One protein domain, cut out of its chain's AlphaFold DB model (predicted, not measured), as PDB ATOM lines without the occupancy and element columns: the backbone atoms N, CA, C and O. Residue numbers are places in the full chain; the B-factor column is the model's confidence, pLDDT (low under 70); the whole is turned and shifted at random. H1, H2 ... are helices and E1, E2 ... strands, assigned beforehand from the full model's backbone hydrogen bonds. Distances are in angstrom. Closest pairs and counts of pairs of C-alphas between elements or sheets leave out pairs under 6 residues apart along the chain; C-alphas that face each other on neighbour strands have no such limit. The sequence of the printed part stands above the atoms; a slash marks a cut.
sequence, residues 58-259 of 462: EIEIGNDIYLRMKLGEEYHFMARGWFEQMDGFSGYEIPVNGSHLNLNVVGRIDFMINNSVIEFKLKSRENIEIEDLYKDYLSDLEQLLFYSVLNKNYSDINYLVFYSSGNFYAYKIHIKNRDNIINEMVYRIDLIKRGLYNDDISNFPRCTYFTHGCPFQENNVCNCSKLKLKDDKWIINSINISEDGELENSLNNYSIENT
ATOM      1  N   GLU A  58      22.015  -4.820  -4.243       83.88
ATOM      2  CA  GLU A  58      22.921  -3.679  -4.194       83.88
ATOM      3  C   GLU A  58      22.987  -3.020  -2.812       83.88
ATOM      4  O   GLU A  58      23.949  -2.310  -2.531       83.88
ATOM      5  N   ILE A  59      21.993  -3.254  -1.942       85.25
ATOM      6  CA  ILE A  59      22.004  -2.716  -0.584       85.25
ATOM      7  C   ILE A  59      22.975  -3.525   0.264       85.25
ATOM      8  O   ILE A  59      22.824  -4.723   0.511       85.25
ATOM      9  N   GLU A  60      23.976  -2.819   0.751       80.12
ATOM     10  CA  GLU A  60      25.072  -3.390   1.492       80.12
ATOM     11  C   GLU A  60      24.819  -3.430   3.006       80.12
ATOM     12  O   GLU A  60      24.225  -2.525   3.587       80.12
ATOM     13  N   ILE A  61      25.337  -4.463   3.676       76.75
ATOM     14  CA  ILE A  61      25.331  -4.536   5.144       76.75
ATOM     15  C   ILE A  61      26.296  -3.475   5.707       76.75
ATOM     16  O   ILE A  61      27.426  -3.342   5.224       76.75
ATOM     17  N   GLY A  62      25.860  -2.727   6.723       75.81
ATOM     18  CA  GLY A  62      26.693  -1.745   7.426       75.81
ATOM     19  C   GLY A  62      27.824  -2.384   8.245       75.81
ATOM     20  O   GLY A  62      27.706  -3.523   8.708       75.81
ATOM     21  N   ASN A  63      28.920  -1.645   8.453       74.81
ATOM     22  CA  ASN A  63      30.122  -2.150   9.138       74.81
ATOM     23  C   ASN A  63      29.836  -2.662  10.558       74.81
ATOM     24  O   ASN A  63      30.358  -3.705  10.942       74.81
ATOM     25  N   ASP A  64      28.960  -1.997  11.311       75.75
ATOM     26  CA  ASP A  64      28.638  -2.402  12.683       75.75
ATOM     27  C   ASP A  64      27.957  -3.773  12.743       75.75
ATOM     28  O   ASP A  64      28.294  -4.601  13.590       75.75
ATOM     29  N   ILE A  65      27.021  -4.051  11.826       78.44
ATOM     30  CA  ILE A  65      26.397  -5.378  11.722       78.44
ATOM     31  C   ILE A  65      27.453  -6.416  11.356       78.44
ATOM     32  O   ILE A  65      27.506  -7.475  11.979       78.44
ATOM     33  N   TYR A  66      28.297  -6.112  10.370       77.62
ATOM     34  CA  TYR A  66      29.347  -7.022   9.927       77.62
ATOM     35  C   TYR A  66      30.296  -7.400  11.075       77.62
ATOM     36  O   TYR A  66      30.577  -8.581  11.274       77.62
ATOM     37  N   LEU A  67      30.740  -6.423  11.872       76.19
ATOM     38  CA  LEU A  67      31.614  -6.663  13.022       76.19
ATOM     39  C   LEU A  67      30.934  -7.527  14.092       76.19
ATOM     40  O   LEU A  67      31.564  -8.448  14.609       76.19
ATOM     41  N   ARG A  68      29.647  -7.294  14.380       78.81
ATOM     42  CA  ARG A  68      28.879  -8.142  15.309       78.81
ATOM     43  C   ARG A  68      28.736  -9.578  14.805       78.81
ATOM     44  O   ARG A  68      28.919 -10.508  15.583       78.81
ATOM     45  N   MET A  69      28.434  -9.765  13.518       79.19
ATOM     46  CA  MET A  69      28.338 -11.097  12.909       79.19
ATOM     47  C   MET A  69      29.674 -11.834  12.986       79.19
ATOM     48  O   MET A  69      29.713 -12.990  13.393       79.19
ATOM     49  N   LYS A  70      30.772 -11.144  12.662       75.12
ATOM     50  CA  LYS A  70      32.119 -11.708  12.715       75.12
ATOM     51  C   LYS A  70      32.518 -12.126  14.132       75.12
ATOM     52  O   LYS A  70      33.037 -13.221  14.316       75.12
ATOM     53  N   LEU A  71      32.237 -11.286  15.130       78.94
ATOM     54  CA  LEU A  71      32.465 -11.635  16.532       78.94
ATOM     55  C   LEU A  71      31.666 -12.887  16.924       78.94
ATOM     56  O   LEU A  71      32.205 -13.792  17.552       78.94
ATOM     57  N   GLY A  72      30.402 -12.973  16.499       81.19
ATOM     58  CA  GLY A  72      29.586 -14.173  16.677       81.19
ATOM     59  C   GLY A  72      30.231 -15.421  16.063       81.19
ATOM     60  O   GLY A  72      30.334 -16.440  16.739       81.19
ATOM     61  N   GLU A  73      30.723 -15.343  14.822       78.69
ATOM     62  CA  GLU A  73      31.434 -16.449  14.159       78.69
ATOM     63  C   GLU A  73      32.699 -16.883  14.921       78.69
ATOM     64  O   GLU A  73      32.962 -18.081  15.046       78.69
ATOM     65  N   GLU A  74      33.471 -15.930  15.455       75.62
ATOM     66  CA  GLU A  74      34.660 -16.205  16.272       75.62
ATOM     67  C   GLU A  74      34.289 -16.948  17.567       75.62
ATOM     68  O   GLU A  74      34.915 -17.958  17.898       75.62
ATOM     69  N   TYR A  75      33.222 -16.528  18.253       82.75
ATOM     70  CA  TYR A  75      32.736 -17.209  19.456       82.75
ATOM     71  C   TYR A  75      32.116 -18.577  19.169       82.75
ATOM     72  O   TYR A  75      32.353 -19.503  19.938       82.75
ATOM     73  N   HIS A  76      31.389 -18.760  18.062       83.62
ATOM     74  CA  HIS A  76      30.941 -20.094  17.635       83.62
ATOM     75  C   HIS A  76      32.124 -21.036  17.409       83.62
ATOM     76  O   HIS A  76      32.082 -22.203  17.793       83.62
ATOM     77  N   PHE A  77      33.198 -20.531  16.797       76.25
ATOM     78  CA  PHE A  77      34.406 -21.315  16.592       76.25
ATOM     79  C   PHE A  77      35.066 -21.701  17.920       76.25
ATOM     80  O   PHE A  77      35.450 -22.857  18.089       76.25
ATOM     81  N   MET A  78      35.150 -20.772  18.875       77.94
ATOM     82  CA  MET A  78      35.615 -21.078  20.232       77.94
ATOM     83  C   MET A  78      34.696 -22.079  20.935       77.94
ATOM     84  O   MET A  78      35.189 -22.964  21.633       77.94
ATOM     85  N   ALA A  79      33.383 -21.993  20.695       85.12
ATOM     86  CA  ALA A  79      32.401 -22.806  21.392       85.12
ATOM     87  C   ALA A  79      32.523 -24.298  21.159       85.12
ATOM     88  O   ALA A  79      32.258 -25.107  22.048       85.12
ATOM     89  N   ARG A  80      33.074 -24.657  20.008       80.75
ATOM     90  CA  ARG A  80      33.488 -26.017  19.715       80.75
ATOM     91  C   ARG A  80      34.387 -26.622  20.797       80.75
ATOM     92  O   ARG A  80      34.192 -27.778  21.143       80.75
ATOM     93  N   GLY A  81      35.334 -25.857  21.343       74.50
ATOM     94  CA  GLY A  81      36.251 -26.348  22.375       74.50
ATOM     95  C   GLY A  81      35.546 -26.767  23.667       74.50
ATOM     96  O   GLY A  81      36.030 -27.679  24.336       74.50
ATOM     97  N   TRP A  82      34.407 -26.144  23.987       85.12
ATOM     98  CA  TRP A  82      33.570 -26.521  25.125       85.12
ATOM     99  C   TRP A  82      32.721 -27.758  24.810       85.12
ATOM    100  O   TRP A  82      32.736 -28.721  25.569       85.12
ATOM    101  N   PHE A  83      32.027 -27.772  23.667       86.00
ATOM    102  CA  PHE A  83      31.101 -28.861  23.329       86.00
ATOM    103  C   PHE A  83      31.794 -30.174  22.933       86.00
ATOM    104  O   PHE A  83      31.281 -31.239  23.253       86.00
ATOM    105  N   GLU A  84      32.962 -30.141  22.279       81.56
ATOM    106  CA  GLU A  84      33.679 -31.362  21.851       81.56
ATOM    107  C   GLU A  84      34.146 -32.251  23.008       81.56
ATOM    108  O   GLU A  84      34.462 -33.420  22.792       81.56
ATOM    109  N   GLN A  85      34.220 -31.702  24.219       76.44
ATOM    110  CA  GLN A  85      34.643 -32.427  25.418       76.44
ATOM    111  C   GLN A  85      33.483 -33.107  26.142       76.44
ATOM    112  O   GLN A  85      33.712 -33.835  27.104       76.44
ATOM    113  N   MET A  86      32.250 -32.857  25.706       81.94
ATOM    114  CA  MET A  86      31.067 -33.411  26.339       81.94
ATOM    115  C   MET A  86      30.810 -34.838  25.882       81.94
ATOM    116  O   MET A  86      30.907 -35.167  24.693       81.94
ATOM    117  N   ASP A  87      30.392 -35.671  26.830       80.00
ATOM    118  CA  ASP A  87      29.934 -37.017  26.530       80.00
ATOM    119  C   ASP A  87      28.754 -36.977  25.554       80.00
ATOM    120  O   ASP A  87      27.798 -36.213  25.701       80.00
ATOM    121  N   GLY A  88      28.831 -37.819  24.526       78.38
ATOM    122  CA  GLY A  88      27.818 -37.888  23.479       78.38
ATOM    123  C   GLY A  88      27.947 -36.823  22.392       78.38
ATOM    124  O   GLY A  88      27.135 -36.842  21.472       78.38
ATOM    125  N   PHE A  89      28.939 -35.924  22.421       83.81
ATOM    126  CA  PHE A  89      29.169 -34.997  21.310       83.81
ATOM    127  C   PHE A  89      29.252 -35.742  19.967       83.81
ATOM    128  O   PHE A  89      30.099 -36.614  19.769       83.81
ATOM    129  N   SER A  90      28.358 -35.403  19.038       76.69
ATOM    130  CA  SER A  90      28.178 -36.130  17.775       76.69
ATOM    131  C   SER A  90      28.489 -35.288  16.536       76.69
ATOM    132  O   SER A  90      28.663 -35.832  15.440       76.69
ATOM    133  N   GLY A  91      28.657 -33.970  16.690       75.94
ATOM    134  CA  GLY A  91      29.251 -33.123  15.662       75.94
ATOM    135  C   GLY A  91      28.917 -31.643  15.793       75.94
ATOM    136  O   GLY A  91      28.255 -31.199  16.727       75.94
ATOM    137  N   TYR A  92      29.391 -30.871  14.819       81.69
ATOM    138  CA  TYR A  92      29.181 -29.432  14.729       81.69
ATOM    139  C   TYR A  92      29.070 -28.986  13.273       81.69
ATOM    140  O   TYR A  92      29.559 -29.668  12.366       81.69
ATOM    141  N   GLU A  93      28.454 -27.826  13.046       78.81
ATOM    142  CA  GLU A  93      28.163 -27.298  11.712       78.81
ATOM    143  C   GLU A  93      27.469 -28.337  10.798       78.81
ATOM    144  O   GLU A  93      27.806 -28.480   9.612       78.81
ATOM    145  N   ILE A  94      26.506 -29.074  11.353       77.56
ATOM    146  CA  ILE A  94      25.876 -30.225  10.701       77.56
ATOM    147  C   ILE A  94      24.839 -29.722   9.691       77.56
ATOM    148  O   ILE A  94      23.880 -29.049  10.082       77.56
ATOM    149  N   PRO A  95      25.012 -29.998   8.384       79.75
ATOM    150  CA  PRO A  95      24.037 -29.600   7.382       79.75
ATOM    151  C   PRO A  95      22.743 -30.395   7.560       79.75
ATOM    152  O   PRO A  95      22.772 -31.609   7.744       79.75
ATOM    153  N   VAL A  96      21.609 -29.712   7.443       83.69
ATOM    154  CA  VAL A  96      20.279 -30.329   7.464       83.69
ATOM    155  C   VAL A  96      19.453 -29.878   6.271       83.69
ATOM    156  O   VAL A  96      19.626 -28.765   5.763       83.69
ATOM    157  N   ASN A  97      18.554 -30.753   5.828       83.44
ATOM    158  CA  ASN A  97      17.605 -30.488   4.757       83.44
ATOM    159  C   ASN A  97      16.226 -31.075   5.102       83.44
ATOM    160  O   ASN A  97      16.112 -32.068   5.819       83.44
ATOM    161  N   GLY A  98      15.177 -30.442   4.586       85.81
ATOM    162  CA  GLY A  98      13.788 -30.801   4.849       85.81
ATOM    163  C   GLY A  98      13.160 -31.732   3.823       85.81
ATOM    164  O   GLY A  98      11.944 -31.904   3.866       85.81
ATOM    165  N   SER A  99      13.924 -32.327   2.898       81.44
ATOM    166  CA  SER A  99      13.334 -33.105   1.797       81.44
ATOM    167  C   SER A  99      12.551 -34.319   2.301       81.44
ATOM    168  O   SER A  99      11.469 -34.606   1.799       81.44
ATOM    169  N   HIS A 100      13.011 -34.945   3.387       80.50
ATOM    170  CA  HIS A 100      12.302 -36.018   4.094       80.50
ATOM    171  C   HIS A 100      10.947 -35.594   4.707       80.50
ATOM    172  O   HIS A 100      10.141 -36.451   5.057       80.50
ATOM    173  N   LEU A 101      10.688 -34.288   4.824       85.25
ATOM    174  CA  LEU A 101       9.407 -33.696   5.225       85.25
ATOM    175  C   LEU A 101       8.657 -33.063   4.043       85.25
ATOM    176  O   LEU A 101       7.663 -32.371   4.249       85.25
ATOM    177  N   ASN A 102       9.132 -33.255   2.809       84.38
ATOM    178  CA  ASN A 102       8.675 -32.536   1.616       84.38
ATOM    179  C   ASN A 102       8.799 -31.005   1.739       84.38
ATOM    180  O   ASN A 102       8.015 -30.253   1.156       84.38
ATOM    181  N   LEU A 103       9.790 -30.531   2.499       87.00
ATOM    182  CA  LEU A 103      10.102 -29.116   2.661       87.00
ATOM    183  C   LEU A 103      11.422 -28.791   1.970       87.00
ATOM    184  O   LEU A 103      12.470 -29.343   2.302       87.00
ATOM    185  N   ASN A 104      11.418 -27.797   1.088       85.50
ATOM    186  CA  ASN A 104      12.664 -27.285   0.528       85.50
ATOM    187  C   ASN A 104      13.303 -26.257   1.473       85.50
ATOM    188  O   ASN A 104      13.433 -25.073   1.155       85.50
ATOM    189  N   VAL A 105      13.669 -26.711   2.669       88.00
ATOM    190  CA  VAL A 105      14.328 -25.892   3.689       88.00
ATOM    191  C   VAL A 105      15.653 -26.527   4.049       88.00
ATOM    192  O   VAL A 105      15.748 -27.744   4.182       88.00
ATOM    193  N   VAL A 106      16.680 -25.705   4.195       87.19
ATOM    194  CA  VAL A 106      18.040 -26.136   4.513       87.19
ATOM    195  C   VAL A 106      18.601 -25.323   5.658       87.19
ATOM    196  O   VAL A 106      18.162 -24.212   5.952       87.19
ATOM    197  N   GLY A 107      19.640 -25.836   6.287       86.94
ATOM    198  CA  GLY A 107      20.475 -25.004   7.127       86.94
ATOM    199  C   GLY A 107      21.562 -25.803   7.798       86.94
ATOM    200  O   GLY A 107      22.017 -26.816   7.261       86.94
ATOM    201  N   ARG A 108      22.043 -25.288   8.923       87.25
ATOM    202  CA  ARG A 108      23.234 -25.815   9.567       87.25
ATOM    203  C   ARG A 108      23.085 -25.704  11.073       87.25
ATOM    204  O   ARG A 108      23.072 -24.593  11.587       87.25
ATOM    205  N   ILE A 109      22.988 -26.856  11.721       90.50
ATOM    206  CA  ILE A 109      22.975 -26.987  13.175       90.50
ATOM    207  C   ILE A 109      24.362 -26.640  13.709       90.50
ATOM    208  O   ILE A 109      25.363 -27.109  13.155       90.50
ATOM    209  N   ASP A 110      24.427 -25.850  14.780       91.94
ATOM    210  CA  ASP A 110      25.704 -25.463  15.376       91.94
ATOM    211  C   ASP A 110      26.412 -26.656  16.005       91.94
ATOM    212  O   ASP A 110      27.536 -26.959  15.603       91.94
ATOM    213  N   PHE A 111      25.751 -27.360  16.928       91.75
ATOM    214  CA  PHE A 111      26.298 -28.535  17.607       91.75
ATOM    215  C   PHE A 111      25.236 -29.617  17.808       91.75
ATOM    216  O   PHE A 111      24.037 -29.339  17.874       91.75
ATOM    217  N   MET A 112      25.678 -30.867  17.917       90.00
ATOM    218  CA  MET A 112      24.837 -31.980  18.341       90.00
ATOM    219  C   MET A 112      25.504 -32.768  19.462       90.00
ATOM    220  O   MET A 112      26.701 -33.064  19.409       90.00
ATOM    221  N   ILE A 113      24.690 -33.146  20.445       87.44
ATOM    222  CA  ILE A 113      25.034 -34.112  21.488       87.44
ATOM    223  C   ILE A 113      24.002 -35.229  21.409       87.44
ATOM    224  O   ILE A 113      22.799 -34.999  21.526       87.44
ATOM    225  N   ASN A 114      24.468 -36.446  21.165       85.81
ATOM    226  CA  ASN A 114      23.662 -37.592  20.783       85.81
ATOM    227  C   ASN A 114      22.814 -37.226  19.552       85.81
ATOM    228  O   ASN A 114      23.368 -36.967  18.480       85.81
ATOM    229  N   ASN A 115      21.494 -37.146  19.719       88.75
ATOM    230  CA  ASN A 115      20.541 -36.718  18.693       88.75
ATOM    231  C   ASN A 115      19.928 -35.333  18.974       88.75
ATOM    232  O   ASN A 115      19.119 -34.852  18.180       88.75
ATOM    233  N   SER A 116      20.299 -34.694  20.083       95.44
ATOM    234  CA  SER A 116      19.803 -33.375  20.465       95.44
ATOM    235  C   SER A 116      20.522 -32.284  19.685       95.44
ATOM    236  O   SER A 116      21.754 -32.248  19.624       95.44
ATOM    237  N   VAL A 117      19.739 -31.373  19.113       97.56
ATOM    238  CA  VAL A 117      20.235 -30.150  18.484       97.56
ATOM    239  C   VAL A 117      20.622 -29.158  19.571       97.56
ATOM    240  O   VAL A 117      19.867 -28.958  20.523       97.56
ATOM    241  N   ILE A 118      21.778 -28.521  19.412       97.62
ATOM    242  CA  ILE A 118      22.212 -27.400  20.237       97.62
ATOM    243  C   ILE A 118      22.410 -26.194  19.326       97.62
ATOM    244  O   ILE A 118      23.262 -26.214  18.436       97.62
ATOM    245  N   GLU A 119      21.623 -25.149  19.565       97.88
ATOM    246  CA  GLU A 119      21.814 -23.835  18.956       97.88
ATOM    247  C   GLU A 119      22.580 -22.954  19.944       97.88
ATOM    248  O   GLU A 119      22.158 -22.780  21.090       97.88
ATOM    249  N   PHE A 120      23.711 -22.402  19.509       97.12
ATOM    250  CA  PHE A 120      24.561 -21.564  20.350       97.12
ATOM    251  C   PHE A 120      24.417 -20.096  19.956       97.12
ATOM    252  O   PHE A 120      24.336 -19.776  18.775       97.12
ATOM    253  N   LYS A 121      24.404 -19.174  20.920       95.25
ATOM    254  CA  LYS A 121      24.283 -17.738  20.642       95.25
ATOM    255  C   LYS A 121      25.160 -16.896  21.562       95.25
ATOM    256  O   LYS A 121      25.105 -17.008  22.780       95.25
ATOM    257  N   LEU A 122      25.893 -15.955  20.974       92.25
ATOM    258  CA  LEU A 122      26.559 -14.886  21.716       92.25
ATOM    259  C   LEU A 122      25.572 -13.742  21.985       92.25
ATOM    260  O   LEU A 122      24.955 -13.226  21.046       92.25
ATOM    261  N   LYS A 123      25.450 -13.315  23.245       91.38
ATOM    262  CA  LYS A 123      24.627 -12.168  23.660       91.38
ATOM    263  C   LYS A 123      25.433 -11.206  24.528       91.38
ATOM    264  O   LYS A 123      26.508 -11.532  25.014       91.38
ATOM    265  N   SER A 124      24.910  -9.992  24.674       85.94
ATOM    266  CA  SER A 124      25.489  -8.940  25.518       85.94
ATOM    267  C   SER A 124      24.709  -8.698  26.812       85.94
ATOM    268  O   SER A 124      25.089  -7.825  27.585       85.94
ATOM    269  N   ARG A 125      23.572  -9.377  27.010       85.25
ATOM    270  CA  ARG A 125      22.686  -9.193  28.166       85.25
ATOM    271  C   ARG A 125      23.073 -10.160  29.277       85.25
ATOM    272  O   ARG A 125      23.182 -11.355  29.023       85.25
ATOM    273  N   GLU A 126      23.255  -9.654  30.485       85.56
ATOM    274  CA  GLU A 126      23.464 -10.482  31.676       85.56
ATOM    275  C   GLU A 126      22.147 -11.090  32.149       85.56
ATOM    276  O   GLU A 126      21.108 -10.445  32.018       85.56
ATOM    277  N   ASN A 127      22.220 -12.296  32.718       87.12
ATOM    278  CA  ASN A 127      21.093 -13.022  33.312       87.12
ATOM    279  C   ASN A 127      19.904 -13.121  32.359       87.12
ATOM    280  O   ASN A 127      18.935 -12.367  32.443       87.12
ATOM    281  N   ILE A 128      20.030 -14.042  31.410       92.38
ATOM    282  CA  ILE A 128      18.937 -14.381  30.509       92.38
ATOM    283  C   ILE A 128      17.968 -15.256  31.312       92.38
ATOM    284  O   ILE A 128      18.395 -16.190  31.987       92.38
ATOM    285  N   GLU A 129      16.679 -14.936  31.279       94.25
ATOM    286  CA  GLU A 129      15.613 -15.708  31.930       94.25
ATOM    287  C   GLU A 129      14.716 -16.367  30.868       94.25
ATOM    288  O   GLU A 129      14.715 -15.968  29.698       94.25
ATOM    289  N   ILE A 130      13.916 -17.370  31.246       95.12
ATOM    290  CA  ILE A 130      13.011 -18.068  30.311       95.12
ATOM    291  C   ILE A 130      12.050 -17.086  29.621       95.12
ATOM    292  O   ILE A 130      11.752 -17.226  28.434       95.12
ATOM    293  N   GLU A 131      11.579 -16.060  30.325       93.69
ATOM    294  CA  GLU A 131      10.699 -15.023  29.786       93.69
ATOM    295  C   GLU A 131      11.340 -14.260  28.617       93.69
ATOM    296  O   GLU A 131      10.633 -13.821  27.702       93.69
ATOM    297  N   ASP A 132      12.668 -14.126  28.610       92.94
ATOM    298  CA  ASP A 132      13.404 -13.446  27.546       92.94
ATOM    299  C   ASP A 132      13.416 -14.261  26.251       92.94
ATOM    300  O   ASP A 132      13.443 -13.684  25.161       92.94
ATOM    301  N   LEU A 133      13.322 -15.593  26.340       93.38
ATOM    302  CA  LEU A 133      13.238 -16.467  25.167       93.38
ATOM    303  C   LEU A 133      11.954 -16.215  24.377       93.38
ATOM    304  O   LEU A 133      11.973 -16.287  23.151       93.38
ATOM    305  N   TYR A 134      10.857 -15.865  25.052       91.00
ATOM    306  CA  TYR A 134       9.590 -15.546  24.390       91.00
ATOM    307  C   TYR A 134       9.520 -14.099  23.884       91.00
ATOM    308  O   TYR A 134       8.832 -13.823  22.902       91.00
ATOM    309  N   LYS A 135      10.238 -13.168  24.524       87.81
ATOM    310  CA  LYS A 135      10.158 -11.730  24.214       87.81
ATOM    311  C   LYS A 135      11.250 -11.253  23.260       87.81
ATOM    312  O   LYS A 135      10.950 -10.703  22.202       87.81
ATOM    313  N   ASP A 136      12.505 -11.478  23.631       87.44
ATOM    314  CA  ASP A 136      13.669 -10.873  22.977       87.44
ATOM    315  C   ASP A 136      14.391 -11.865  22.057       87.44
ATOM    316  O   ASP A 136      14.931 -11.481  21.015       87.44
ATOM    317  N   TYR A 137      14.370 -13.153  22.415       92.06
ATOM    318  CA  TYR A 137      15.112 -14.215  21.726       92.06
ATOM    319  C   TYR A 137      14.213 -15.232  21.017       92.06
ATOM    320  O   TYR A 137      14.658 -16.324  20.663       92.06
ATOM    321  N   LEU A 138      12.976 -14.834  20.701       92.44
ATOM    322  CA  LEU A 138      11.991 -15.686  20.027       92.44
ATOM    323  C   LEU A 138      12.527 -16.276  18.719       92.44
ATOM    324  O   LEU A 138      12.301 -17.439  18.416       92.44
ATOM    325  N   SER A 139      13.279 -15.492  17.943       92.62
ATOM    326  CA  SER A 139      13.876 -15.970  16.691       92.62
ATOM    327  C   SER A 139      14.988 -17.003  16.893       92.62
ATOM    328  O   SER A 139      15.154 -17.870  16.040       92.62
ATOM    329  N   ASP A 140      15.735 -16.929  17.998       94.88
ATOM    330  CA  ASP A 140      16.754 -17.933  18.319       94.88
ATOM    331  C   ASP A 140      16.081 -19.254  18.720       94.88
ATOM    332  O   ASP A 140      16.502 -20.327  18.288       94.88
ATOM    333  N   LEU A 141      14.971 -19.164  19.461       96.06
ATOM    334  CA  LEU A 141      14.126 -20.306  19.787       96.06
ATOM    335  C   LEU A 141      13.512 -20.933  18.526       96.06
ATOM    336  O   LEU A 141      13.623 -22.139  18.332       96.06
ATOM    337  N   GLU A 142      12.935 -20.140  17.619       96.38
ATOM    338  CA  GLU A 142      12.434 -20.649  16.334       96.38
ATOM    339  C   GLU A 142      13.514 -21.348  15.506       96.38
ATOM    340  O   GLU A 142      13.251 -22.395  14.913       96.38
ATOM    341  N   GLN A 143      14.724 -20.780  15.468       96.62
ATOM    342  CA  GLN A 143      15.850 -21.357  14.740       96.62
ATOM    343  C   GLN A 143      16.162 -22.764  15.258       96.62
ATOM    344  O   GLN A 143      16.237 -23.701  14.459       96.62
ATOM    345  N   LEU A 144      16.247 -22.928  16.583       98.19
ATOM    346  CA  LEU A 144      16.416 -24.235  17.213       98.19
ATOM    347  C   LEU A 144      15.276 -25.193  16.848       98.19
ATOM    348  O   LEU A 144      15.537 -26.340  16.485       98.19
ATOM    349  N   LEU A 145      14.017 -24.754  16.935       98.12
ATOM    350  CA  LEU A 145      12.855 -25.608  16.665       98.12
ATOM    351  C   LEU A 145      12.822 -26.092  15.214       98.12
ATOM    352  O   LEU A 145      12.611 -27.280  14.965       98.12
ATOM    353  N   PHE A 146      13.081 -25.197  14.260       97.88
ATOM    354  CA  PHE A 146      13.150 -25.547  12.843       97.88
ATOM    355  C   PHE A 146      14.303 -26.513  12.570       97.88
ATOM    356  O   PHE A 146      14.114 -27.505  11.870       97.88
ATOM    357  N   TYR A 147      15.475 -26.304  13.172       97.50
ATOM    358  CA  TYR A 147      16.558 -27.280  13.073       97.50
ATOM    359  C   TYR A 147      16.224 -28.629  13.702       97.50
ATOM    360  O   TYR A 147      16.532 -29.664  13.112       97.50
ATOM    361  N   SER A 148      15.548 -28.627  14.848       96.81
ATOM    362  CA  SER A 148      15.153 -29.844  15.557       96.81
ATOM    363  C   SER A 148      14.252 -30.722  14.693       96.81
ATOM    364  O   SER A 148      14.469 -31.926  14.617       96.81
ATOM    365  N   VAL A 149      13.280 -30.139  13.978       95.69
ATOM    366  CA  VAL A 149      12.389 -30.919  13.100       95.69
ATOM    367  C   VAL A 149      13.039 -31.350  11.787       95.69
ATOM    368  O   VAL A 149      12.673 -32.412  11.283       95.69
ATOM    369  N   LEU A 150      13.991 -30.564  11.264       92.69
ATOM    370  CA  LEU A 150      14.790 -30.895  10.077       92.69
ATOM    371  C   LEU A 150      15.870 -31.951  10.347       92.69
ATOM    372  O   LEU A 150      16.429 -32.515   9.406       92.69
ATOM    373  N   ASN A 151      16.199 -32.214  11.610       90.06
ATOM    374  CA  ASN A 151      17.110 -33.290  11.964       90.06
ATOM    375  C   ASN A 151      16.453 -34.651  11.664       90.06
ATOM    376  O   ASN A 151      15.443 -35.014  12.270       90.06
ATOM    377  N   LYS A 152      17.052 -35.429  10.750       84.69
ATOM    378  CA  LYS A 152      16.573 -36.775  10.381       84.69
ATOM    379  C   LYS A 152      16.542 -37.721  11.584       84.69
ATOM    380  O   LYS A 152      15.621 -38.524  11.705       84.69
ATOM    381  N   ASN A 153      17.515 -37.590  12.487       83.88
ATOM    382  CA  ASN A 153      17.563 -38.326  13.749       83.88
ATOM    383  C   ASN A 153      16.847 -37.518  14.833       83.88
ATOM    384  O   ASN A 153      17.459 -37.111  15.815       83.88
ATOM    385  N   TYR A 154      15.571 -37.223  14.589       88.81
ATOM    386  CA  TYR A 154      14.758 -36.342  15.419       88.81
ATOM    387  C   TYR A 154      14.859 -36.686  16.915       88.81
ATOM    388  O   TYR A 154      14.740 -37.847  17.306       88.81
ATOM    389  N   SER A 155      15.027 -35.645  17.731       93.06
ATOM    390  CA  SER A 155      14.971 -35.692  19.191       93.06
ATOM    391  C   SER A 155      13.910 -34.711  19.676       93.06
ATOM    392  O   SER A 155      13.830 -33.578  19.189       93.06
ATOM    393  N   ASP A 156      13.106 -35.126  20.651       96.25
ATOM    394  CA  ASP A 156      12.157 -34.250  21.335       96.25
ATOM    395  C   ASP A 156      12.854 -33.326  22.343       96.25
ATOM    396  O   ASP A 156      12.317 -32.275  22.675       96.25
ATOM    397  N   ILE A 157      14.067 -33.664  22.784       97.62
ATOM    398  CA  ILE A 157      14.892 -32.843  23.678       97.62
ATOM    399  C   ILE A 157      16.003 -32.157  22.882       97.62
ATOM    400  O   ILE A 157      16.803 -32.831  22.228       97.62
ATOM    401  N   ASN A 158      16.073 -30.830  22.974       98.38
ATOM    402  CA  ASN A 158      17.060 -29.981  22.302       98.38
ATOM    403  C   ASN A 158      17.479 -28.822  23.222       98.38
ATOM    404  O   ASN A 158      16.834 -28.590  24.244       98.38
ATOM    405  N   TYR A 159      18.539 -28.096  22.868       98.38
ATOM    406  CA  TYR A 159      19.144 -27.100  23.750       98.38
ATOM    407  C   TYR A 159      19.376 -25.762  23.053       98.38
ATOM    408  O   TYR A 159      19.888 -25.704  21.934       98.38
ATOM    409  N   LEU A 160      19.032 -24.679  23.746       98.31
ATOM    410  CA  LEU A 160      19.416 -23.321  23.377       98.31
ATOM    411  C   LEU A 160      20.435 -22.839  24.400       98.31
ATOM    412  O   LEU A 160      20.129 -22.786  25.590       98.31
ATOM    413  N   VAL A 161      21.640 -22.512  23.943       97.81
ATOM    414  CA  VAL A 161      22.744 -22.119  24.819       97.81
ATOM    415  C   VAL A 161      23.196 -20.713  24.468       97.81
ATOM    416  O   VAL A 161      23.593 -20.437  23.336       97.81
ATOM    417  N   PHE A 162      23.189 -19.827  25.456       96.62
ATOM    418  CA  PHE A 162      23.740 -18.491  25.333       96.62
ATOM    419  C   PHE A 162      25.070 -18.385  26.061       96.62
ATOM    420  O   PHE A 162      25.227 -18.893  27.166       96.62
ATOM    421  N   TYR A 163      26.005 -17.660  25.459       94.12
ATOM    422  CA  TYR A 163      27.179 -17.150  26.150       94.12
ATOM    423  C   TYR A 163      27.059 -15.636  26.274       94.12
ATOM    424  O   TYR A 163      26.877 -14.940  25.269       94.12
ATOM    425  N   SER A 164      27.136 -15.130  27.502       92.00
ATOM    426  CA  SER A 164      27.003 -13.704  27.786       92.00
ATOM    427  C   SER A 164      27.777 -13.317  29.039       92.00
ATOM    428  O   SER A 164      27.755 -14.037  30.035       92.00
ATOM    429  N   SER A 165      28.498 -12.195  28.979       86.06
ATOM    430  CA  SER A 165      29.330 -11.673  30.079       86.06
ATOM    431  C   SER A 165      30.213 -12.722  30.778       86.06
ATOM    432  O   SER A 165      30.428 -12.660  31.984       86.06
ATOM    433  N   GLY A 166      30.742 -13.691  30.025       85.25
ATOM    434  CA  GLY A 166      31.627 -14.724  30.572       85.25
ATOM    435  C   GLY A 166      30.936 -15.973  31.121       85.25
ATOM    436  O   GLY A 166      31.642 -16.882  31.538       85.25
ATOM    437  N   ASN A 167      29.603 -16.040  31.099       90.12
ATOM    438  CA  ASN A 167      28.834 -17.164  31.631       90.12
ATOM    439  C   ASN A 167      27.997 -17.840  30.540       90.12
ATOM    440  O   ASN A 167      27.529 -17.184  29.598       90.12
ATOM    441  N   PHE A 168      27.786 -19.146  30.695       93.62
ATOM    442  CA  PHE A 168      26.803 -19.902  29.923       93.62
ATOM    443  C   PHE A 168      25.439 -19.901  30.603       93.62
ATOM    444  O   PHE A 168      25.356 -20.102  31.812       93.62
ATOM    445  N   TYR A 169      24.401 -19.745  29.786       96.12
ATOM    446  CA  TYR A 169      22.999 -19.946  30.141       96.12
ATOM    447  C   TYR A 169      22.434 -21.008  29.200       96.12
ATOM    448  O   TYR A 169      22.491 -20.830  27.979       96.12
ATOM    449  N   ALA A 170      21.939 -22.120  29.729       97.12
ATOM    450  CA  ALA A 170      21.490 -23.256  28.939       97.12
ATOM    451  C   ALA A 170      20.038 -23.591  29.254       97.12
ATOM    452  O   ALA A 170      19.647 -23.807  30.399       97.12
ATOM    453  N   TYR A 171      19.242 -23.692  28.198       98.44
ATOM    454  CA  TYR A 171      17.840 -24.058  28.290       98.44
ATOM    455  C   TYR A 171      17.623 -25.379  27.590       98.44
ATOM    456  O   TYR A 171      18.062 -25.579  26.456       98.44
ATOM    457  N   LYS A 172      16.898 -26.263  28.264       98.38
ATOM    458  CA  LYS A 172      16.390 -27.513  27.727       98.38
ATOM    459  C   LYS A 172      14.991 -27.287  27.173       98.38
ATOM    460  O   LYS A 172      14.090 -26.821  27.868       98.38
ATOM    461  N   ILE A 173      14.811 -27.649  25.912       98.56
ATOM    462  CA  ILE A 173      13.576 -27.488  25.159       98.56
ATOM    463  C   ILE A 173      13.022 -28.875  24.866       98.56
ATOM    464  O   ILE A 173      13.656 -29.672  24.174       98.56
ATOM    465  N   HIS A 174      11.828 -29.152  25.388       98.38
ATOM    466  CA  HIS A 174      11.084 -30.380  25.126       98.38
ATOM    467  C   HIS A 174       9.960 -30.118  24.125       98.38
ATOM    468  O   HIS A 174       9.019 -29.381  24.418       98.38
ATOM    469  N   ILE A 175      10.057 -30.713  22.939       98.44
ATOM    470  CA  ILE A 175       9.077 -30.595  21.861       98.44
ATOM    471  C   ILE A 175       7.941 -31.588  22.101       98.44
ATOM    472  O   ILE A 175       8.112 -32.798  22.002       98.44
ATOM    473  N   LYS A 176       6.749 -31.055  22.359       97.75
ATOM    474  CA  LYS A 176       5.517 -31.822  22.580       97.75
ATOM    475  C   LYS A 176       4.682 -31.991  21.318       97.75
ATOM    476  O   LYS A 176       3.947 -32.964  21.197       97.75
ATOM    477  N   ASN A 177       4.752 -31.022  20.405       97.38
ATOM    478  CA  ASN A 177       3.988 -31.036  19.164       97.38
ATOM    479  C   ASN A 177       4.892 -30.666  17.986       97.38
ATOM    480  O   ASN A 177       5.099 -29.493  17.675       97.38
ATOM    481  N   ARG A 178       5.436 -31.697  17.336       96.56
ATOM    482  CA  ARG A 178       6.287 -31.560  16.151       96.56
ATOM    483  C   ARG A 178       5.523 -30.969  14.962       96.56
ATOM    484  O   ARG A 178       6.076 -30.147  14.235       96.56
ATOM    485  N   ASP A 179       4.264 -31.360  14.784       96.38
ATOM    486  CA  ASP A 179       3.460 -30.978  13.620       96.38
ATOM    487  C   ASP A 179       3.161 -29.478  13.596       96.38
ATOM    488  O   ASP A 179       3.206 -28.864  12.535       96.38
ATOM    489  N   ASN A 180       2.942 -28.853  14.755       97.25
ATOM    490  CA  ASN A 180       2.791 -27.399  14.843       97.25
ATOM    491  C   ASN A 180       4.024 -26.652  14.311       97.25
ATOM    492  O   ASN A 180       3.878 -25.662  13.597       97.25
ATOM    493  N   ILE A 181       5.229 -27.144  14.619       97.62
ATOM    494  CA  ILE A 181       6.485 -26.554  14.139       97.62
ATOM    495  C   ILE A 181       6.584 -26.710  12.614       97.62
ATOM    496  O   ILE A 181       6.903 -25.753  11.912       97.62
ATOM    497  N   ILE A 182       6.265 -27.899  12.088       96.62
ATOM    498  CA  ILE A 182       6.258 -28.172  10.641       96.62
ATOM    499  C   ILE A 182       5.242 -27.273   9.922       96.62
ATOM    500  O   ILE A 182       5.566 -26.676   8.895       96.62
ATOM    501  N   ASN A 183       4.036 -27.126  10.472       96.50
ATOM    502  CA  ASN A 183       2.988 -26.273   9.913       96.50
ATOM    503  C   ASN A 183       3.410 -24.799   9.873       96.50
ATOM    504  O   ASN A 183       3.174 -24.126   8.867       96.50
ATOM    505  N   GLU A 184       4.090 -24.307  10.912       96.50
ATOM    506  CA  GLU A 184       4.649 -22.955  10.899       96.50
ATOM    507  C   GLU A 184       5.728 -22.811   9.815       96.50
ATOM    508  O   GLU A 184       5.727 -21.826   9.075       96.50
ATOM    509  N   MET A 185       6.611 -23.802   9.638       95.75
ATOM    510  CA  MET A 185       7.592 -23.775   8.545       95.75
ATOM    511  C   MET A 185       6.914 -23.697   7.173       95.75
ATOM    512  O   MET A 185       7.305 -22.867   6.352       95.75
ATOM    513  N   VAL A 186       5.874 -24.505   6.930       95.12
ATOM    514  CA  VAL A 186       5.077 -24.460   5.689       95.12
ATOM    515  C   VAL A 186       4.480 -23.068   5.477       95.12
ATOM    516  O   VAL A 186       4.601 -22.506   4.386       95.12
ATOM    517  N   TYR A 187       3.900 -22.478   6.522       94.69
ATOM    518  CA  TYR A 187       3.339 -21.131   6.472       94.69
ATOM    519  C   TYR A 187       4.397 -20.062   6.142       94.69
ATOM    520  O   TYR A 187       4.166 -19.202   5.289       94.69
ATOM    521  N   ARG A 188       5.593 -20.123   6.747       93.56
ATOM    522  CA  ARG A 188       6.703 -19.194   6.447       93.56
ATOM    523  C   ARG A 188       7.216 -19.339   5.016       93.56
ATOM    524  O   ARG A 188       7.517 -18.330   4.379       93.56
ATOM    525  N   ILE A 189       7.291 -20.568   4.500       92.88
ATOM    526  CA  ILE A 189       7.661 -20.830   3.102       92.88
ATOM    527  C   ILE A 189       6.643 -20.184   2.157       92.88
ATOM    528  O   ILE A 189       7.046 -19.501   1.214       92.88
ATOM    529  N   ASP A 190       5.341 -20.367   2.406       92.31
ATOM    530  CA  ASP A 190       4.275 -19.743   1.611       92.31
ATOM    531  C   ASP A 190       4.371 -18.212   1.633       92.31
ATOM    532  O   ASP A 190       4.354 -17.581   0.576       92.31
ATOM    533  N   LEU A 191       4.555 -17.616   2.818       92.31
ATOM    534  CA  LEU A 191       4.748 -16.172   2.963       92.31
ATOM    535  C   LEU A 191       5.890 -15.668   2.079       92.31
ATOM    536  O   LEU A 191       5.695 -14.751   1.284       92.31
ATOM    537  N   ILE A 192       7.073 -16.276   2.191       91.50
ATOM    538  CA  ILE A 192       8.251 -15.846   1.431       91.50
ATOM    539  C   ILE A 192       8.007 -16.007  -0.069       91.50
ATOM    540  O   ILE A 192       8.311 -15.089  -0.830       91.50
ATOM    541  N   LYS A 193       7.410 -17.123  -0.505       89.00
ATOM    542  CA  LYS A 193       7.067 -17.340  -1.916       89.00
ATOM    543  C   LYS A 193       6.089 -16.283  -2.427       89.00
ATOM    544  O   LYS A 193       6.362 -15.681  -3.460       89.00
ATOM    545  N   ARG A 194       4.998 -15.998  -1.711       91.25
ATOM    546  CA  ARG A 194       4.052 -14.932  -2.092       91.25
ATOM    547  C   ARG A 194       4.717 -13.564  -2.161       91.25
ATOM    548  O   ARG A 194       4.463 -12.830  -3.112       91.25
ATOM    549  N   GLY A 195       5.605 -13.259  -1.216       91.31
ATOM    550  CA  GLY A 195       6.424 -12.052  -1.259       91.31
ATOM    551  C   GLY A 195       7.265 -11.993  -2.533       91.31
ATOM    552  O   GLY A 195       7.198 -11.012  -3.259       91.31
ATOM    553  N   LEU A 196       8.007 -13.054  -2.856       88.06
ATOM    554  CA  LEU A 196       8.893 -13.087  -4.025       88.06
ATOM    555  C   LEU A 196       8.152 -13.080  -5.375       88.06
ATOM    556  O   LEU A 196       8.659 -12.486  -6.320       88.06
ATOM    557  N   TYR A 197       6.988 -13.727  -5.479       88.69
ATOM    558  CA  TYR A 197       6.236 -13.815  -6.739       88.69
ATOM    559  C   TYR A 197       5.292 -12.636  -6.976       88.69
ATOM    560  O   TYR A 197       5.147 -12.192  -8.112       88.69
ATOM    561  N   ASN A 198       4.638 -12.147  -5.921       89.62
ATOM    562  CA  ASN A 198       3.520 -11.207  -6.031       89.62
ATOM    563  C   ASN A 198       3.760  -9.896  -5.269       89.62
ATOM    564  O   ASN A 198       2.841  -9.086  -5.166       89.62
ATOM    565  N   ASP A 199       4.947  -9.702  -4.683       90.25
ATOM    566  CA  ASP A 199       5.269  -8.567  -3.808       90.25
ATOM    567  C   ASP A 199       4.323  -8.418  -2.590       90.25
ATOM    568  O   ASP A 199       4.216  -7.349  -1.986       90.25
ATOM    569  N   ASP A 200       3.665  -9.508  -2.173       90.94
ATOM    570  CA  ASP A 200       2.778  -9.526  -1.005       90.94
ATOM    571  C   ASP A 200       3.551  -9.816   0.291       90.94
ATOM    572  O   ASP A 200       3.806 -10.968   0.652       90.94
ATOM    573  N   ILE A 201       3.878  -8.750   1.024       91.12
ATOM    574  CA  ILE A 201       4.544  -8.806   2.338       91.12
ATOM    575  C   ILE A 201       3.600  -8.509   3.516       91.12
ATOM    576  O   ILE A 201       4.048  -8.344   4.651       91.12
ATOM    577  N   SER A 202       2.287  -8.425   3.275       87.62
ATOM    578  CA  SER A 202       1.287  -7.933   4.246       87.62
ATOM    579  C   SER A 202       1.235  -8.724   5.562       87.62
ATOM    580  O   SER A 202       0.862  -8.196   6.612       87.62
ATOM    581  N   ASN A 203       1.628  -9.997   5.508       89.94
ATOM    582  CA  ASN A 203       1.605 -10.930   6.630       89.94
ATOM    583  C   ASN A 203       3.002 -11.275   7.165       89.94
ATOM    584  O   ASN A 203       3.142 -12.205   7.959       89.94
ATOM    585  N   PHE A 204       4.040 -10.546   6.749       91.69
ATOM    586  CA  PHE A 204       5.384 -10.795   7.257       91.69
ATOM    587  C   PHE A 204       5.475 -10.398   8.735       91.69
ATOM    588  O   PHE A 204       4.972  -9.333   9.117       91.69
ATOM    589  N   PRO A 205       6.123 -11.225   9.575       90.00
ATOM    590  CA  PRO A 205       6.411 -10.840  10.945       90.00
ATOM    591  C   PRO A 205       7.471  -9.738  10.936       90.00
ATOM    592  O   PRO A 205       8.353  -9.694  10.075       90.00
ATOM    593  N   ARG A 206       7.426  -8.860  11.929       86.62
ATOM    594  CA  ARG A 206       8.468  -7.867  12.154       86.62
ATOM    595  C   ARG A 206       9.802  -8.572  12.419       86.62
ATOM    596  O   ARG A 206       9.880  -9.511  13.207       86.62
ATOM    597  N   CYS A 207      10.858  -8.091  11.769       82.44
ATOM    598  CA  CYS A 207      12.219  -8.564  11.999       82.44
ATOM    599  C   CYS A 207      12.676  -8.217  13.426       82.44
ATOM    600  O   CYS A 207      12.643  -7.051  13.811       82.44
ATOM    601  N   THR A 208      13.165  -9.211  14.176       77.81
ATOM    602  CA  THR A 208      13.753  -9.014  15.517       77.81
ATOM    603  C   THR A 208      15.286  -8.939  15.502       77.81
ATOM    604  O   THR A 208      15.889  -8.551  16.493       77.81
ATOM    605  N   TYR A 209      15.933  -9.284  14.380       68.50
ATOM    606  CA  TYR A 209      17.400  -9.367  14.268       68.50
ATOM    607  C   TYR A 209      18.098  -8.010  14.204       68.50
ATOM    608  O   TYR A 209      19.174  -7.826  14.768       68.50
ATOM    609  N   PHE A 210      17.500  -7.056  13.495       65.00
ATOM    610  CA  PHE A 210      18.053  -5.721  13.312       65.00
ATOM    611  C   PHE A 210      17.236  -4.732  14.133       65.00
ATOM    612  O   PHE A 210      16.441  -3.970  13.591       65.00
ATOM    613  N   THR A 211      17.392  -4.780  15.456       61.38
ATOM    614  CA  THR A 211      16.785  -3.784  16.352       61.38
ATOM    615  C   THR A 211      17.297  -2.375  16.028       61.38
ATOM    616  O   THR A 211      16.521  -1.427  16.054       61.38
ATOM    617  N   HIS A 212      18.575  -2.260  15.637       66.06
ATOM    618  CA  HIS A 212      19.217  -1.044  15.130       66.06
ATOM    619  C   HIS A 212      20.173  -1.378  13.971       66.06
ATOM    620  O   HIS A 212      20.812  -2.438  13.964       66.06
ATOM    621  N   GLY A 213      20.290  -0.465  13.001       74.06
ATOM    622  CA  GLY A 213      21.221  -0.589  11.874       74.06
ATOM    623  C   GLY A 213      20.696  -1.371  10.664       74.06
ATOM    624  O   GLY A 213      21.488  -1.801   9.835       74.06
ATOM    625  N   CYS A 214      19.385  -1.651  10.575       83.25
ATOM    626  CA  CYS A 214      18.826  -2.434   9.467       83.25
ATOM    627  C   CYS A 214      19.078  -1.727   8.121       83.25
ATOM    628  O   CYS A 214      18.453  -0.688   7.876       83.25
ATOM    629  N   PRO A 215      19.862  -2.309   7.193       85.38
ATOM    630  CA  PRO A 215      20.265  -1.605   5.977       85.38
ATOM    631  C   PRO A 215      19.061  -1.260   5.086       85.38
ATOM    632  O   PRO A 215      19.016  -0.204   4.466       85.38
ATOM    633  N   PHE A 216      18.019  -2.093   5.081       89.44
ATOM    634  CA  PHE A 216      16.797  -1.836   4.308       89.44
ATOM    635  C   PHE A 216      15.931  -0.704   4.872       89.44
ATOM    636  O   PHE A 216      15.203  -0.055   4.122       89.44
ATOM    637  N   GLN A 217      15.988  -0.475   6.185       88.50
ATOM    638  CA  GLN A 217      15.278   0.638   6.808       88.50
ATOM    639  C   GLN A 217      16.057   1.937   6.592       88.50
ATOM    640  O   GLN A 217      15.457   2.944   6.235       88.50
ATOM    641  N   GLU A 218      17.385   1.901   6.732       88.06
ATOM    642  CA  GLU A 218      18.269   3.047   6.468       88.06
ATOM    643  C   GLU A 218      18.178   3.532   5.015       88.06
ATOM    644  O   GLU A 218      18.188   4.733   4.756       88.06
ATOM    645  N   ASN A 219      17.996   2.605   4.072       88.75
ATOM    646  CA  ASN A 219      17.781   2.910   2.657       88.75
ATOM    647  C   ASN A 219      16.304   3.181   2.299       88.75
ATOM    648  O   ASN A 219      15.972   3.298   1.124       88.75
ATOM    649  N   ASN A 220      15.403   3.286   3.286       90.12
ATOM    650  CA  ASN A 220      13.973   3.587   3.110       90.12
ATOM    651  C   ASN A 220      13.194   2.631   2.180       90.12
ATOM    652  O   ASN A 220      12.133   2.995   1.672       90.12
ATOM    653  N   VAL A 221      13.670   1.398   1.974       91.38
ATOM    654  CA  VAL A 221      12.961   0.391   1.157       91.38
ATOM    655  C   VAL A 221      12.052  -0.511   1.997       91.38
ATOM    656  O   VAL A 221      11.093  -1.081   1.478       91.38
ATOM    657  N   CYS A 222      12.310  -0.615   3.304       89.12
ATOM    658  CA  CYS A 222      11.516  -1.400   4.244       89.12
ATOM    659  C   CYS A 222      10.912  -0.532   5.353       89.12
ATOM    660  O   CYS A 222      11.605   0.265   5.983       89.12
ATOM    661  N   ASN A 223       9.625  -0.747   5.648       85.19
ATOM    662  CA  ASN A 223       8.949  -0.139   6.791       85.19
ATOM    663  C   ASN A 223       8.575  -1.197   7.846       85.19
ATOM    664  O   ASN A 223       7.411  -1.580   7.981       85.19
ATOM    665  N   CYS A 224       9.571  -1.637   8.622       81.81
ATOM    666  CA  CYS A 224       9.421  -2.650   9.675       81.81
ATOM    667  C   CYS A 224       8.328  -2.315  10.704       81.81
ATOM    668  O   CYS A 224       7.686  -3.217  11.248       81.81
ATOM    669  N   SER A 225       8.096  -1.027  10.977       80.88
ATOM    670  CA  SER A 225       7.119  -0.587  11.981       80.88
ATOM    671  C   SER A 225       5.674  -0.947  11.614       80.88
ATOM    672  O   SER A 225       4.869  -1.214  12.504       80.88
ATOM    673  N   LYS A 226       5.361  -1.036  10.314       85.06
ATOM    674  CA  LYS A 226       4.024  -1.393   9.809       85.06
ATOM    675  C   LYS A 226       3.769  -2.901   9.756       85.06
ATOM    676  O   LYS A 226       2.638  -3.309   9.507       85.06
ATOM    677  N   LEU A 227       4.798  -3.718   9.971       87.19
ATOM    678  CA  LEU A 227       4.676  -5.173   9.965       87.19
ATOM    679  C   LEU A 227       4.113  -5.689  11.290       87.19
ATOM    680  O   LEU A 227       4.287  -5.069  12.345       87.19
ATOM    681  N   LYS A 228       3.449  -6.846  11.216       86.12
ATOM    682  CA  LYS A 228       2.814  -7.497  12.365       86.12
ATOM    683  C   LYS A 228       3.865  -7.953  13.370       86.12
ATOM    684  O   LYS A 228       4.958  -8.367  12.989       86.12
ATOM    685  N   LEU A 229       3.530  -7.906  14.656       85.88
ATOM    686  CA  LEU A 229       4.354  -8.565  15.667       85.88
ATOM    687  C   LEU A 229       4.388 -10.073  15.399       85.88
ATOM    688  O   LEU A 229       3.469 -10.637  14.805       85.88
ATOM    689  N   LYS A 230       5.492 -10.691  15.800       85.94
ATOM    690  CA  LYS A 230       5.698 -12.127  15.669       85.94
ATOM    691  C   LYS A 230       4.785 -12.853  16.661       85.94
ATOM    692  O   LYS A 230       4.648 -12.394  17.789       85.94
ATOM    693  N   ASP A 231       4.127 -13.919  16.210       86.19
ATOM    694  CA  ASP A 231       3.216 -14.713  17.041       86.19
ATOM    695  C   ASP A 231       4.002 -15.808  17.766       86.19
ATOM    696  O   ASP A 231       4.702 -16.593  17.126       86.19
ATOM    697  N   ASP A 232       3.890 -15.848  19.090       87.50
ATOM    698  CA  ASP A 232       4.530 -16.822  19.977       87.50
ATOM    699  C   ASP A 232       3.580 -17.956  20.397       87.50
ATOM    700  O   ASP A 232       4.023 -18.970  20.942       87.50
ATOM    701  N   LYS A 233       2.275 -17.852  20.097       92.25
ATOM    702  CA  LYS A 233       1.265 -18.832  20.532       92.25
ATOM    703  C   LYS A 233       1.552 -20.238  20.032       92.25
ATOM    704  O   LYS A 233       1.334 -21.207  20.759       92.25
ATOM    705  N   TRP A 234       2.021 -20.369  18.794       94.50
ATOM    706  CA  TRP A 234       2.349 -21.681  18.242       94.50
ATOM    707  C   TRP A 234       3.525 -22.316  18.992       94.50
ATOM    708  O   TRP A 234       3.499 -23.524  19.203       94.50
ATOM    709  N   ILE A 235       4.495 -21.531  19.475       94.12
ATOM    710  CA  ILE A 235       5.629 -22.024  20.273       94.12
ATOM    711  C   ILE A 235       5.141 -22.488  21.638       94.12
ATOM    712  O   ILE A 235       5.403 -23.629  22.011       94.12
ATOM    713  N   ILE A 236       4.366 -21.658  22.342       94.00
ATOM    714  CA  ILE A 236       3.797 -21.994  23.659       94.00
ATOM    715  C   ILE A 236       3.014 -23.316  23.596       94.00
ATOM    716  O   ILE A 236       3.100 -24.149  24.493       94.00
ATOM    717  N   ASN A 237       2.292 -23.545  22.497       94.88
ATOM    718  CA  ASN A 237       1.529 -24.775  22.276       94.88
ATOM    719  C   ASN A 237       2.375 -25.969  21.795       94.88
ATOM    720  O   ASN A 237       1.846 -27.076  21.678       94.88
ATOM    721  N   SER A 238       3.653 -25.764  21.471       97.44
ATOM    722  CA  SER A 238       4.520 -26.789  20.877       97.44
ATOM    723  C   SER A 238       5.591 -27.315  21.815       97.44
ATOM    724  O   SER A 238       6.042 -28.444  21.606       97.44
ATOM    725  N   ILE A 239       6.003 -26.547  22.828       98.06
ATOM    726  CA  ILE A 239       7.170 -26.888  23.647       98.06
ATOM    727  C   ILE A 239       6.979 -26.654  25.147       98.06
ATOM    728  O   ILE A 239       6.081 -25.946  25.588       98.06
ATOM    729  N   ASN A 240       7.881 -27.246  25.924       98.00
ATOM    730  CA  ASN A 240       8.226 -26.838  27.280       98.00
ATOM    731  C   ASN A 240       9.676 -26.359  27.314       98.00
ATOM    732  O   ASN A 240      10.520 -26.935  26.628       98.00
ATOM    733  N   ILE A 241       9.965 -25.375  28.162       98.06
ATOM    734  CA  ILE A 241      11.324 -24.890  28.415       98.06
ATOM    735  C   ILE A 241      11.627 -25.060  29.903       98.06
ATOM    736  O   ILE A 241      10.780 -24.756  30.743       98.06
ATOM    737  N   SER A 242      12.824 -25.541  30.216       97.94
ATOM    738  CA  SER A 242      13.398 -25.515  31.561       97.94
ATOM    739  C   SER A 242      14.856 -25.074  31.491       97.94
ATOM    740  O   SER A 242      15.519 -25.301  30.481       97.94
ATOM    741  N   GLU A 243      15.367 -24.478  32.559       97.56
ATOM    742  CA  GLU A 243      16.808 -24.261  32.726       97.56
ATOM    743  C   GLU A 243      17.536 -25.609  32.838       97.56
ATOM    744  O   GLU A 243      16.970 -26.594  33.326       97.56
ATOM    745  N   ASP A 244      18.779 -25.662  32.363       96.12
ATOM    746  CA  ASP A 244      19.652 -26.832  32.460       96.12
ATOM    747  C   ASP A 244      20.956 -26.465  33.175       96.12
ATOM    748  O   ASP A 244      22.014 -26.273  32.570       96.12
ATOM    749  N   GLY A 245      20.866 -26.374  34.503       93.88
ATOM    750  CA  GLY A 245      22.010 -26.053  35.354       93.88
ATOM    751  C   GLY A 245      23.134 -27.095  35.293       93.88
ATOM    752  O   GLY A 245      24.280 -26.772  35.598       93.88
ATOM    753  N   GLU A 246      22.858 -28.341  34.894       92.69
ATOM    754  CA  GLU A 246      23.905 -29.356  34.709       92.69
ATOM    755  C   GLU A 246      24.754 -29.043  33.474       92.69
ATOM    756  O   GLU A 246      25.988 -29.050  33.554       92.69
ATOM    757  N   LEU A 247      24.109 -28.707  32.351       92.81
ATOM    758  CA  LEU A 247      24.794 -28.293  31.130       92.81
ATOM    759  C   LEU A 247      25.536 -26.964  31.324       92.81
ATOM    760  O   LEU A 247      26.690 -26.851  30.905       92.81
ATOM    761  N   GLU A 248      24.929 -25.987  32.006       93.44
ATOM    762  CA  GLU A 248      25.588 -24.722  32.365       93.44
ATOM    763  C   GLU A 248      26.840 -24.952  33.206       93.44
ATOM    764  O   GLU A 248      27.915 -24.467  32.858       93.44
ATOM    765  N   ASN A 249      26.727 -25.716  34.296       90.50
ATOM    766  CA  ASN A 249      27.861 -26.010  35.166       90.50
ATOM    767  C   ASN A 249      28.948 -26.776  34.418       90.50
ATOM    768  O   ASN A 249      30.127 -26.491  34.610       90.50
ATOM    769  N   SER A 250      28.570 -27.712  33.547       88.88
ATOM    770  CA  SER A 250      29.526 -28.417  32.697       88.88
ATOM    771  C   SER A 250      30.303 -27.414  31.846       88.88
ATOM    772  O   SER A 250      31.521 -27.350  31.966       88.88
ATOM    773  N   LEU A 251      29.617 -26.558  31.080       89.25
ATOM    774  CA  LEU A 251      30.240 -25.542  30.220       89.25
ATOM    775  C   LEU A 251      31.102 -24.534  30.996       89.25
ATOM    776  O   LEU A 251      32.210 -24.226  30.562       89.25
ATOM    777  N   ASN A 252      30.620 -24.040  32.140       82.88
ATOM    778  CA  ASN A 252      31.314 -23.043  32.961       82.88
ATOM    779  C   ASN A 252      32.548 -23.623  33.681       82.88
ATOM    780  O   ASN A 252      33.524 -22.907  33.892       82.88
ATOM    781  N   ASN A 253      32.537 -24.914  34.039       78.88
ATOM    782  CA  ASN A 253      33.673 -25.578  34.689       78.88
ATOM    783  C   ASN A 253      34.790 -25.966  33.708       78.88
ATOM    784  O   ASN A 253      35.897 -26.297  34.140       78.88
ATOM    785  N   TYR A 254      34.536 -25.915  32.398       72.31
ATOM    786  CA  TYR A 254      35.576 -26.134  31.399       72.31
ATOM    787  C   TYR A 254      36.445 -24.888  31.240       72.31
ATOM    788  O   TYR A 254      36.087 -23.914  30.573       72.31
ATOM    789  N   SER A 255      37.659 -24.956  31.784       58.81
ATOM    790  CA  SER A 255      38.713 -24.033  31.397       58.81
ATOM    791  C   SER A 255      39.212 -24.402  29.997       58.81
ATOM    792  O   SER A 255      39.517 -25.560  29.700       58.81
ATOM    793  N   ILE A 256      39.361 -23.411  29.113       57.75
ATOM    794  CA  ILE A 256      40.151 -23.580  27.883       57.75
ATOM    795  C   ILE A 256      41.645 -23.564  28.281       57.75
ATOM    796  O   ILE A 256      42.443 -22.771  27.791       57.75
ATOM    797  N   GLU A 257      42.058 -24.420  29.219       46.03
ATOM    798  CA  GLU A 257      43.463 -24.624  29.579       46.03
ATOM    799  C   GLU A 257      44.064 -25.715  28.700       46.03
ATOM    800  O   GLU A 257      44.356 -26.834  29.107       46.03
ATOM    801  N   ASN A 258      44.175 -25.348  27.428       39.53
ATOM    802  CA  ASN A 258      45.069 -25.846  26.391       39.53
ATOM    803  C   ASN A 258      44.385 -25.471  25.084       39.53
ATOM    804  O   ASN A 258      43.648 -26.269  24.506       39.53
ATOM    805  N   THR A 259      44.629 -24.261  24.576       44.88
ATOM    806  CA  THR A 259      44.331 -23.976  23.171       44.88
ATOM    807  C   THR A 259      45.280 -24.817  22.321       44.88
ATOM    808  O   THR A 259      46.317 -24.346  21.845       44.88
TER     809      THR A 259
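This is residues 58 to 259 of the 462 residues of an uncharacterized protein of Acidiplasma aeolicum (UniProt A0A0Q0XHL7). A twisted sheet of six strands curls round helix H3 on one face, while the long helix H1 and the short H7 cover parts of the other face. The second long helix, H4, runs away from the sheet, and from its far end two long links with the little helix H5 between them travel round one end of the domain before H6 and the edge strand E6 bring the backbone back to the sheet. The 202 printed residues hold seven named helices and six named strands, in the order H1 E1 E2 E3 H2 H3 E4 E5 H4 H5 H6 E6 H7. The sheet is mixed, in the order E1 E2 E3 E4 E5 E6, with E3 and E4 parallel, and the class is mixed, helices and strands. The whole is compact, with a radius of gyration of the C-alphas of 17.7 A and spans of 53 by 38 by 29 A.

H1, residues 63 to 83, begins at C-alpha 63 (30.122, -2.150, 9.138), spans 30.3 A and has a kink of 26 degrees near residue 77. E1, residues 89 to 97, spans 20.7 A and bends by 76 degrees at residue 93; E2, residues 105 to 113, spans 22.3 A and bends by 69 degrees at residue 110. E3 is residues 116 to 122, H2 residues 130 to 135, and H3 residues 138 to 150, 18.4 A long. E4, residues 157 to 164, spans 23.0 A, and E5, residues 167 to 175, spans 25.8 A. H4, residues 178 to 198, spans 30.2 A and ends at C-alpha 198 (3.520, -11.207, -6.031). H5 is residues 215 to 218, H6 residues 233 to 236, and E6 residues 239 to 243. H7, residues 245 to 253, ends at C-alpha 253 (33.673, -25.578, 34.689).

E1, E2 and E3 form a meander, each strand the antiparallel neighbour of the one before; N 96 and O 107 are 2.9 A apart, N 118 and O 111 2.9 A. E3, H2, H3 and E4 form a strand-helix-strand unit, two parallel neighbour strands joined through helices, with a right-handed crossover; N 121 and O 161 are 2.8 A apart. The hairpin E4 and E5 is antiparallel, with N 162 and O 169 at 2.8 A, and E6 is antiparallel to E5, with N 172 and O 242 at 2.8 A. The domain has three layers, helices on both faces of a sheet: H1 and H7 are on one face of the sheet E1 E2 E3 E4 E5 E6, and H3 is on the other. The closest C-alphas of H3 and E3 are those of Leu 144 and Glu 119, 5.7 A apart; those of H1 and E3 are Gly 72 and Leu 122, 5.9 A. H7 lies over E5 at a height over the sheet of 6.7 A and runs along the strands, at 26 degrees to E5 on the local plane. H4 touches H3 with its residues 178 to 185 alone, about perpendicular at 74 degrees, the closest C-alphas being those of Arg 178 and Val 149, 6.9 A. H4 also touches H6, while H2 only grazes the sheet and H5 is not on it. In H3, H4 and H7 every O i to N i+4 pair is within hydrogen-bond range; H1 has 15 of 17 and H2 1 of 2, and H5 and H6 are too short for such a pair.

The C-alphas farthest apart, those of Asn 198 and Glu 257, are 55.2 A apart. The printed part has no cut. The links H4 to H5, 16 residues, and H5 to H6, 14 residues, are long. The mean pLDDT of the printed part is 87.5, and residues 209 to 212 and 255 to 259 are under 70.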